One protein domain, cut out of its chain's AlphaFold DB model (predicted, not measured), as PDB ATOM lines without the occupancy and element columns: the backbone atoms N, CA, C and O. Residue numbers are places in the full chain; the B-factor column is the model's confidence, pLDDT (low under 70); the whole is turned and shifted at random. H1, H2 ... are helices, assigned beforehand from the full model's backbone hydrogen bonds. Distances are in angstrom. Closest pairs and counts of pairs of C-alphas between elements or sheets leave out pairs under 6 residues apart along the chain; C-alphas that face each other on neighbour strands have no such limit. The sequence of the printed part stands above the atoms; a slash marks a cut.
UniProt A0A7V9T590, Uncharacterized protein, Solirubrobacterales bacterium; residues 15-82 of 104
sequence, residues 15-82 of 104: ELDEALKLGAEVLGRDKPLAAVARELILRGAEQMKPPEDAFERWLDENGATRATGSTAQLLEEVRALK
ATOM      1  N   GLU A  15      26.228  -0.587 -18.450       88.31
ATOM      2  CA  GLU A  15      25.601  -1.343 -19.540       88.31
ATOM      3  C   GLU A  15      24.536  -2.289 -18.983       88.31
ATOM      4  O   GLU A  15      23.428  -2.385 -19.518       88.31
ATOM      5  N   LEU A  16      24.834  -2.934 -17.851       86.94
ATOM      6  CA  LEU A  16      23.867  -3.763 -17.137       86.94
ATOM      7  C   LEU A  16      22.675  -2.935 -16.634       86.94
ATOM      8  O   LEU A  16      21.528  -3.360 -16.781       86.94
ATOM      9  N   ASP A  17      22.927  -1.751 -16.071       89.94
ATOM     10  CA  ASP A  17      21.874  -0.847 -15.596       89.94
ATOM     11  C   ASP A  17      20.945  -0.406 -16.751       89.94
ATOM     12  O   ASP A  17      19.718  -0.379 -16.594       89.94
ATOM     13  N   GLU A  18      21.501  -0.113 -17.931       92.00
ATOM     14  CA  GLU A  18      20.728   0.231 -19.129       92.00
ATOM     15  C   GLU A  18      19.917  -0.960 -19.658       92.00
ATOM     16  O   GLU A  18      18.713  -0.829 -19.909       92.00
ATOM     17  N   ALA A  19      20.532  -2.142 -19.744       88.50
ATOM     18  CA  ALA A  19      19.863  -3.364 -20.176       88.50
ATOM     19  C   ALA A  19      18.675  -3.717 -19.270       88.50
ATOM     20  O   ALA A  19      17.601  -4.080 -19.756       88.50
ATOM     21  N   LEU A  20      18.827  -3.560 -17.953       89.38
ATOM     22  CA  LEU A  20      17.760  -3.806 -16.981       89.38
ATOM     23  C   LEU A  20      16.625  -2.789 -17.103       89.38
ATOM     24  O   LEU A  20      15.456  -3.164 -16.990       89.38
ATOM     25  N   LYS A  21      16.942  -1.520 -17.380       91.00
ATOM     26  CA  LYS A  21      15.934  -0.484 -17.627       91.00
ATOM     27  C   LYS A  21      15.104  -0.807 -18.871       91.00
ATOM     28  O   LYS A  21      13.878  -0.821 -18.786       91.00
ATOM     29  N   LEU A  22      15.757  -1.124 -19.989       91.12
ATOM     30  CA  LEU A  22      15.088  -1.521 -21.233       91.12
ATOM     31  C   LEU A  22      14.279  -2.813 -21.047       91.12
ATOM     32  O   LEU A  22      13.122  -2.905 -21.462       91.12
ATOM     33  N   GLY A  23      14.850  -3.800 -20.355       87.00
ATOM     34  CA  GLY A  23      14.178  -5.055 -20.031       87.00
ATOM     35  C   GLY A  23      12.912  -4.848 -19.200       87.00
ATOM     36  O   GLY A  23      11.897  -5.488 -19.469       87.00
ATOM     37  N   ALA A  24      12.930  -3.929 -18.233       90.25
ATOM     38  CA  ALA A  24      11.760  -3.599 -17.424       90.25
ATOM     39  C   ALA A  24      10.653  -2.913 -18.245       90.25
ATOM     40  O   ALA A  24       9.472  -3.139 -17.987       90.25
ATOM     41  N   GLU A  25      10.998  -2.116 -19.259       90.81
ATOM     42  CA  GLU A  25      10.007  -1.511 -20.162       90.81
ATOM     43  C   GLU A  25       9.278  -2.556 -21.010       90.81
ATOM     44  O   GLU A  25       8.069  -2.449 -21.203       90.81
ATOM     45  N   VAL A  26       9.988  -3.594 -21.454       87.12
ATOM     46  CA  VAL A  26       9.418  -4.668 -22.280       87.12
ATOM     47  C   VAL A  26       8.680  -5.715 -21.441       87.12
ATOM     48  O   VAL A  26       7.638  -6.223 -21.849       87.12
ATOM     49  N   LEU A  27       9.214  -6.074 -20.271       84.75
ATOM     50  CA  LEU A  27       8.688  -7.161 -19.438       84.75
ATOM     51  C   LEU A  27       7.646  -6.695 -18.413       84.75
ATOM     52  O   LEU A  27       6.968  -7.552 -17.836       84.75
ATOM     53  N   GLY A  28       7.512  -5.383 -18.203       85.69
ATOM     54  CA  GLY A  28       6.616  -4.748 -17.239       85.69
ATOM     55  C   GLY A  28       7.387  -4.104 -16.086       85.69
ATOM     56  O   GLY A  28       8.129  -4.784 -15.374       85.69
ATOM     57  N   ARG A  29       7.170  -2.797 -15.877       84.94
ATOM     58  CA  ARG A  29       7.890  -1.978 -14.879       84.94
ATOM     59  C   ARG A  29       7.633  -2.397 -13.429       84.94
ATOM     60  O   ARG A  29       8.437  -2.078 -12.562       84.94
ATOM     61  N   ASP A  30       6.559  -3.143 -13.185       89.38
ATOM     62  CA  ASP A  30       6.181  -3.628 -11.854       89.38
ATOM     63  C   ASP A  30       6.941  -4.901 -11.440       89.38
ATOM     64  O   ASP A  30       6.815  -5.373 -10.308       89.38
ATOM     65  N   LYS A  31       7.729  -5.495 -12.348       86.44
ATOM     66  CA  LYS A  31       8.489  -6.709 -12.046       86.44
ATOM     67  C   LYS A  31       9.740  -6.399 -11.218       86.44
ATOM     68  O   LYS A  31      10.441  -5.427 -11.497       86.44
ATOM     69  N   PRO A  32      10.100  -7.273 -10.258       92.06
ATOM     70  CA  PRO A  32      11.371  -7.168  -9.554       92.06
ATOM     71  C   PRO A  32      12.558  -7.195 -10.523       92.06
ATOM     72  O   PRO A  32      12.591  -8.004 -11.451       92.06
ATOM     73  N   LEU A  33      13.576  -6.376 -10.251       85.88
ATOM     74  CA  LEU A  33      14.774  -6.250 -11.089       85.88
ATOM     75  C   LEU A  33      15.476  -7.599 -11.340       85.88
ATOM     76  O   LEU A  33      15.938  -7.873 -12.442       85.88
ATOM     77  N   ALA A  34      15.489  -8.481 -10.335       86.94
ATOM     78  CA  ALA A  34      16.042  -9.832 -10.450       86.94
ATOM     79  C   ALA A  34      15.275 -10.713 -11.453       86.94
ATOM     80  O   ALA A  34      15.878 -11.529 -12.148       86.94
ATOM     81  N   ALA A  35      13.954 -10.539 -11.554       88.56
ATOM     82  CA  ALA A  35      13.148 -11.246 -12.541       88.56
ATOM     83  C   ALA A  35      13.458 -10.740 -13.955       88.56
ATOM     84  O   ALA A  35      13.633 -11.545 -14.863       88.56
ATOM     85  N   VAL A  36      13.605  -9.423 -14.128       90.00
ATOM     86  CA  VAL A  36      14.029  -8.816 -15.402       90.00
ATOM     87  C   VAL A  36      15.407  -9.338 -15.820       90.00
ATOM     88  O   VAL A  36      15.563  -9.803 -16.946       90.00
ATOM     89  N   ALA A  37      16.378  -9.349 -14.901       88.56
ATOM     90  CA  ALA A  37      17.722  -9.872 -15.148       88.56
ATOM     91  C   ALA A  37      17.698 -11.339 -15.602       88.56
ATOM     92  O   ALA A  37      18.324 -11.695 -16.599       88.56
ATOM     93  N   ARG A  38      16.934 -12.188 -14.903       89.25
ATOM     94  CA  ARG A  38      16.786 -13.608 -15.247       89.25
ATOM     95  C   ARG A  38      16.245 -13.798 -16.663       89.25
ATOM     96  O   ARG A  38      16.777 -14.611 -17.409       89.25
ATOM     97  N   GLU A  39      15.198 -13.065 -17.027       90.56
ATOM     98  CA  GLU A  39      14.589 -13.173 -18.354       90.56
ATOM     99  C   GLU A  39      15.529 -12.685 -19.463       90.56
ATOM    100  O   GLU A  39      15.604 -13.313 -20.518       90.56
ATOM    101  N   LEU A  40      16.290 -11.613 -19.222       88.75
ATOM    102  CA  LEU A  40      17.312 -11.143 -20.162       88.75
ATOM    103  C   LEU A  40      18.415 -12.187 -20.374       88.75
ATOM    104  O   LEU A  40      18.777 -12.454 -21.517       88.75
ATOM    105  N   ILE A  41      18.898 -12.824 -19.302       88.00
ATOM    106  CA  ILE A  41      19.902 -13.897 -19.383       88.00
ATOM    107  C   ILE A  41      19.373 -15.079 -20.197       88.00
ATOM    108  O   ILE A  41      20.078 -15.579 -21.068       88.00
ATOM    109  N   LEU A  42      18.138 -15.521 -19.941       87.75
ATOM    110  CA  LEU A  42      17.546 -16.650 -20.664       87.75
ATOM    111  C   LEU A  42      17.383 -16.345 -22.154       87.75
ATOM    112  O   LEU A  42      17.777 -17.158 -22.987       87.75
ATOM    113  N   ARG A  43      16.876 -15.158 -22.494       86.19
ATOM    114  CA  ARG A  43      16.731 -14.727 -23.892       86.19
ATOM    115  C   ARG A  43      18.078 -14.581 -24.591       86.19
ATOM    116  O   ARG A  43      18.219 -15.013 -25.729       86.19
ATOM    117  N   GLY A  44      19.071 -14.009 -23.911       86.00
ATOM    118  CA  GLY A  44      20.436 -13.927 -24.425       86.00
ATOM    119  C   GLY A  44      21.032 -15.315 -24.667       86.00
ATOM    120  O   GLY A  44      21.586 -15.568 -25.732       86.00
ATOM    121  N   ALA A  45      20.852 -16.248 -23.732       82.12
ATOM    122  CA  ALA A  45      21.313 -17.626 -23.881       82.12
ATOM    123  C   ALA A  45      20.627 -18.355 -25.047       82.12
ATOM    124  O   ALA A  45      21.283 -19.111 -25.757       82.12
ATOM    125  N   GLU A  46      19.333 -18.121 -25.279       80.62
ATOM    126  CA  GLU A  46      18.625 -18.660 -26.445       80.62
ATOM    127  C   GLU A  46      19.175 -18.116 -27.765       80.62
ATOM    128  O   GLU A  46      19.340 -18.887 -28.705       80.62
ATOM    129  N   GLN A  47      19.499 -16.823 -27.825       79.81
ATOM    130  CA  GLN A  47      20.086 -16.190 -29.014       79.81
ATOM    131  C   GLN A  47      21.544 -16.598 -29.253       79.81
ATOM    132  O   GLN A  47      21.998 -16.606 -30.393       79.81
ATOM    133  N   MET A  48      22.272 -16.949 -28.191       72.25
ATOM    134  CA  MET A  48      23.640 -17.464 -28.268       72.25
ATOM    135  C   MET A  48      23.708 -18.968 -28.538       72.25
ATOM    136  O   MET A  48      24.816 -19.501 -28.634       72.25
ATOM    137  N   LYS A  49      22.571 -19.674 -28.648       72.81
ATOM    138  CA  LYS A  49      22.608 -21.084 -29.041       72.81
ATOM    139  C   LYS A  49      23.318 -21.172 -30.390       72.81
ATOM    140  O   LYS A  49      22.889 -20.498 -31.332       72.81
ATOM    141  N   PRO A  50      24.405 -21.959 -30.491       66.38
ATOM    142  CA  PRO A  50      25.061 -22.146 -31.767       66.38
ATOM    143  C   PRO A  50      24.013 -22.653 -32.764       66.38
ATOM    144  O   PRO A  50      23.159 -23.459 -32.373       66.38
ATOM    145  N   PRO A  51      24.032 -22.177 -34.023       70.56
ATOM    146  CA  PRO A  51      23.189 -22.772 -35.047       70.56
ATOM    147  C   PRO A  51      23.441 -24.281 -35.055       70.56
ATOM    148  O   PRO A  51      24.567 -24.710 -34.805       70.56
ATOM    149  N   GLU A  52      22.406 -25.081 -35.297       64.75
ATOM    150  CA  GLU A  52      22.511 -26.550 -35.325       64.75
ATOM    151  C   GLU A  52      23.678 -26.995 -36.236       64.75
ATOM    152  O   GLU A  52      24.502 -27.827 -35.862       64.75
ATOM    153  N   ASP A  53      23.873 -26.260 -37.333       68.81
ATOM    154  CA  ASP A  53      24.963 -26.394 -38.302       68.81
ATOM    155  C   ASP A  53      26.373 -26.118 -37.749       68.81
ATOM    156  O   ASP A  53      27.368 -26.474 -38.372       68.81
ATOM    157  N   ALA A  54      26.524 -25.402 -36.634       74.62
ATOM    158  CA  ALA A  54      27.828 -25.185 -36.001       74.62
ATOM    159  C   ALA A  54      28.279 -26.410 -35.201       74.62
ATOM    160  O   ALA A  54      29.475 -26.677 -35.143       74.62
ATOM    161  N   PHE A  55      27.341 -27.163 -34.621       73.56
ATOM    162  CA  PHE A  55      27.668 -28.438 -33.988       73.56
ATOM    163  C   PHE A  55      28.034 -29.485 -35.041       73.56
ATOM    164  O   PHE A  55      29.055 -30.148 -34.893       73.56
ATOM    165  N   GLU A  56      27.271 -29.567 -36.133       80.06
ATOM    166  CA  GLU A  56      27.589 -30.467 -37.250       80.06
ATOM    167  C   GLU A  56      28.916 -30.081 -37.929       80.06
ATOM    168  O   GLU A  56      29.762 -30.941 -38.144       80.06
ATOM    169  N   ARG A  57      29.194 -28.782 -38.136       80.12
ATOM    170  CA  ARG A  57      30.522 -28.334 -38.602       80.12
ATOM    171  C   ARG A  57      31.650 -28.703 -37.645       80.12
ATOM    172  O   ARG A  57      32.713 -29.105 -38.097       80.12
ATOM    173  N   TRP A  58      31.438 -28.569 -36.337       83.56
ATOM    174  CA  TRP A  58      32.434 -28.978 -35.348       83.56
ATOM    175  C   TRP A  58      32.680 -30.492 -35.391       83.56
ATOM    176  O   TRP A  58      33.828 -30.925 -35.292       83.56
ATOM    177  N   LEU A  59      31.626 -31.294 -35.561       84.19
ATOM    178  CA  LEU A  59      31.734 -32.740 -35.743       84.19
ATOM    179  C   LEU A  59      32.558 -33.073 -36.995       84.19
ATOM    180  O   LEU A  59      33.539 -33.809 -36.884       84.19
ATOM    181  N   ASP A  60      32.246 -32.448 -38.133       83.44
ATOM    182  CA  ASP A  60      32.991 -32.606 -39.388       83.44
ATOM    183  C   ASP A  60      34.475 -32.219 -39.241       83.44
ATOM    184  O   ASP A  60      35.360 -32.975 -39.645       83.44
ATOM    185  N   GLU A  61      34.771 -31.072 -38.617       88.00
ATOM    186  CA  GLU A  61      36.143 -30.587 -38.384       88.00
ATOM    187  C   GLU A  61      36.971 -31.534 -37.505       88.00
ATOM    188  O   GLU A  61      38.188 -31.631 -37.671       88.00
ATOM    189  N   ASN A  62      36.321 -32.241 -36.578       87.12
ATOM    190  CA  ASN A  62      36.975 -33.177 -35.664       87.12
ATOM    191  C   ASN A  62      36.891 -34.636 -36.144       87.12
ATOM    192  O   ASN A  62      37.314 -35.536 -35.416       87.12
ATOM    193  N   GLY A  63      36.350 -34.888 -37.344       83.94
ATOM    194  CA  GLY A  63      36.132 -36.240 -37.870       83.94
ATOM    195  C   GLY A  63      35.221 -37.095 -36.983       83.94
ATOM    196  O   GLY A  63      35.325 -38.322 -36.981       83.94
ATOM    197  N   ALA A  64      34.366 -36.450 -36.191       82.69
ATOM    198  CA  ALA A  64      33.432 -37.088 -35.283       82.69
ATOM    199  C   ALA A  64      32.055 -37.184 -35.942       82.69
ATOM    200  O   ALA A  64      31.664 -36.333 -36.732       82.69
ATOM    201  N   THR A  65      31.286 -38.211 -35.597       78.31
ATOM    202  CA  THR A  65      29.898 -38.351 -36.040       78.31
ATOM    203  C   THR A  65      28.971 -38.336 -34.840       78.31
ATOM    204  O   THR A  65      29.321 -38.764 -33.735       78.31
ATOM    205  N   ARG A  66      27.758 -37.818 -35.041       73.31
ATOM    206  CA  ARG A  66      26.741 -37.832 -33.998       73.31
ATOM    207  C   ARG A  66      26.401 -39.278 -33.652       73.31
ATOM    208  O   ARG A  66      25.989 -40.050 -34.514       73.31
ATOM    209  N   ALA A  67      26.522 -39.624 -32.377       73.62
ATOM    210  CA  ALA A  67      26.089 -40.922 -31.890       73.62
ATOM    211  C   ALA A  67      24.556 -41.023 -31.999       73.62
ATOM    212  O   ALA A  67      23.822 -40.408 -31.228       73.62
ATOM    213  N   THR A  68      24.075 -41.764 -32.999       75.56
ATOM    214  CA  THR A  68      22.642 -42.012 -33.248       75.56
ATOM    215  C   THR A  68      22.140 -43.296 -32.587       75.56
ATOM    216  O   THR A  68      20.934 -43.539 -32.542       75.56
ATOM    217  N   GLY A  69      23.051 -44.111 -32.050       71.88
ATOM    218  CA  GLY A  69      22.733 -45.332 -31.319       71.88
ATOM    219  C   GLY A  69      22.156 -45.061 -29.929       71.88
ATOM    220  O   GLY A  69      22.454 -44.057 -29.278       71.88
ATOM    221  N   SER A  70      21.341 -45.994 -29.438       75.00
ATOM    222  CA  SER A  70      20.957 -46.021 -28.027       75.00
ATOM    223  C   SER A  70      22.192 -46.217 -27.143       75.00
ATOM    224  O   SER A  70      23.165 -46.856 -27.544       75.00
ATOM    225  N   THR A  71      22.149 -45.725 -25.903       72.38
ATOM    226  CA  THR A  71      23.258 -45.874 -24.944       72.38
ATOM    227  C   THR A  71      23.702 -47.332 -24.784       72.38
ATOM    228  O   THR A  71      24.886 -47.595 -24.619       72.38
ATOM    229  N   ALA A  72      22.771 -48.287 -24.880       75.19
ATOM    230  CA  ALA A  72      23.074 -49.715 -24.831       75.19
ATOM    231  C   ALA A  72      23.901 -50.194 -26.040       75.19
ATOM    232  O   ALA A  72      24.841 -50.957 -25.856       75.19
ATOM    233  N   GLN A  73      23.591 -49.720 -27.251       74.19
ATOM    234  CA  GLN A  73      24.351 -50.050 -28.464       74.19
ATOM    235  C   GLN A  73      25.768 -49.473 -28.407       74.19
ATOM    236  O   GLN A  73      26.727 -50.195 -28.657       74.19
ATOM    237  N   LEU A  74      25.909 -48.217 -27.971       72.31
ATOM    238  CA  LEU A  74      27.219 -47.580 -27.800       72.31
ATOM    239  C   LEU A  74      28.073 -48.291 -26.743       72.31
ATOM    240  O   LEU A  74      29.279 -48.429 -26.907       72.31
ATOM    241  N   LEU A  75      27.459 -48.766 -25.655       74.19
ATOM    242  CA  LEU A  75      28.167 -49.532 -24.626       74.19
ATOM    243  C   LEU A  75      28.647 -50.894 -25.137       74.19
ATOM    244  O   LEU A  75      29.721 -51.330 -24.731       74.19
ATOM    245  N   GLU A  76      27.890 -51.557 -26.010       75.44
ATOM    246  CA  GLU A  76      28.323 -52.803 -26.653       75.44
ATOM    247  C   GLU A  76      29.446 -52.559 -27.673       75.44
ATOM    248  O   GLU A  76      30.437 -53.287 -27.673       75.44
ATOM    249  N   GLU A  77      29.368 -51.490 -28.470       70.94
ATOM    250  CA  GLU A  77      30.446 -51.084 -29.384       70.94
ATOM    251  C   GLU A  77      31.740 -50.748 -28.629       70.94
ATOM    252  O   GLU A  77      32.815 -51.218 -28.997       70.94
ATOM    253  N   VAL A  78      31.648 -50.010 -27.518       70.31
ATOM    254  CA  VAL A  78      32.806 -49.690 -26.666       70.31
ATOM    255  C   VAL A  78      33.367 -50.935 -25.975       70.31
ATOM    256  O   VAL A  78      34.579 -51.035 -25.805       70.31
ATOM    257  N   ARG A  79      32.528 -51.910 -25.605       67.94
ATOM    258  CA  ARG A  79      32.998 -53.206 -25.081       67.94
ATOM    259  C   ARG A  79      33.710 -54.048 -26.135       67.94
ATOM    260  O   ARG A  79      34.556 -54.858 -25.770       67.94
ATOM    261  N   ALA A  80      33.356 -53.882 -27.409       66.38
ATOM    262  CA  ALA A  80      34.009 -54.552 -28.528       66.38
ATOM    263  C   ALA A  80      35.355 -53.907 -28.909       66.38
ATOM    264  O   ALA A  80      36.186 -54.559 -29.544       66.38
ATOM    265  N   LEU A  81      35.601 -52.655 -28.507       69.12
ATOM    266  CA  LEU A  81      36.924 -52.047 -28.608       69.12
ATOM    267  C   LEU A  81      37.879 -52.737 -27.629       69.12
ATOM    268  O   LEU A  81      37.535 -52.995 -26.474       69.12
ATOM    269  N   LYS A  82      39.103 -53.033 -28.086       58.75
ATOM    270  CA  LYS A  82      40.146 -53.537 -27.186       58.75
ATOM    271  C   LYS A  82      40.308 -52.550 -26.023       58.75
ATOM    272  O   LYS A  82      40.342 -51.342 -26.274       58.75
TER     273      LYS A  82
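Overview. This is residues 15 to 82 of the 104 residues of an uncharacterized protein of Solirubrobacterales bacterium (UniProt A0A7V9T590). The longest helix, H2, is crossed near its first residues by H1, and from this corner the chain strings out, through H3, to H4 at the far end. It is an open, drawn-out row of helices with no common core: H3 and H4 touch no helix. The printed part has 68 residues, with four named helices in the order H1, H2, H3, H4 and no named strand, and its class is all helix. It is extended, with a radius of gyration of the C-alphas of 21.2 A, and its outline is a rod spanning 61 by 25 by 16 A.

Arrangement. Begin at H2, residues 33 to 47, and look back to H1, residues 15 to 27. These two touch, and their closest C-alphas, those of Gly 23 and Val 36, are 6.0 A apart. Their lines are about perpendicular, at 87 degrees. Next along the chain you find H3, residues 52 to 61, which is apart from H1 and H2. Beyond it, H4, residues 71 to 80, is apart from H1, H2 and H3. In H1, H2, H3 and H4 every O i to N i+4 pair is within hydrogen-bond range.

Along the chain. Find C-alpha 33 at (14.774, -6.250, -11.089); from there H2 runs 21.2 A to C-alpha 47. H1 starts at C-alpha 15, at (25.601, -1.343, -19.540), and measures 17.9 A. H3 measures 14.5 A. H4 measures 14.3 A and ends at C-alpha 80, at (34.009, -54.552, -28.528).

Size, cuts and confidence. The C-alphas farthest apart, those of Asp 30 and Lys 82, are 62.3 A apart. Residues 41 to 54, 57 to 63 and 70 to 76 stand free. The printed part has no cut and no long link. Look for pLDDT under 70 at residue 50, residues 52 to 53 and residues 79 to 82; the mean of the printed part is 81.0.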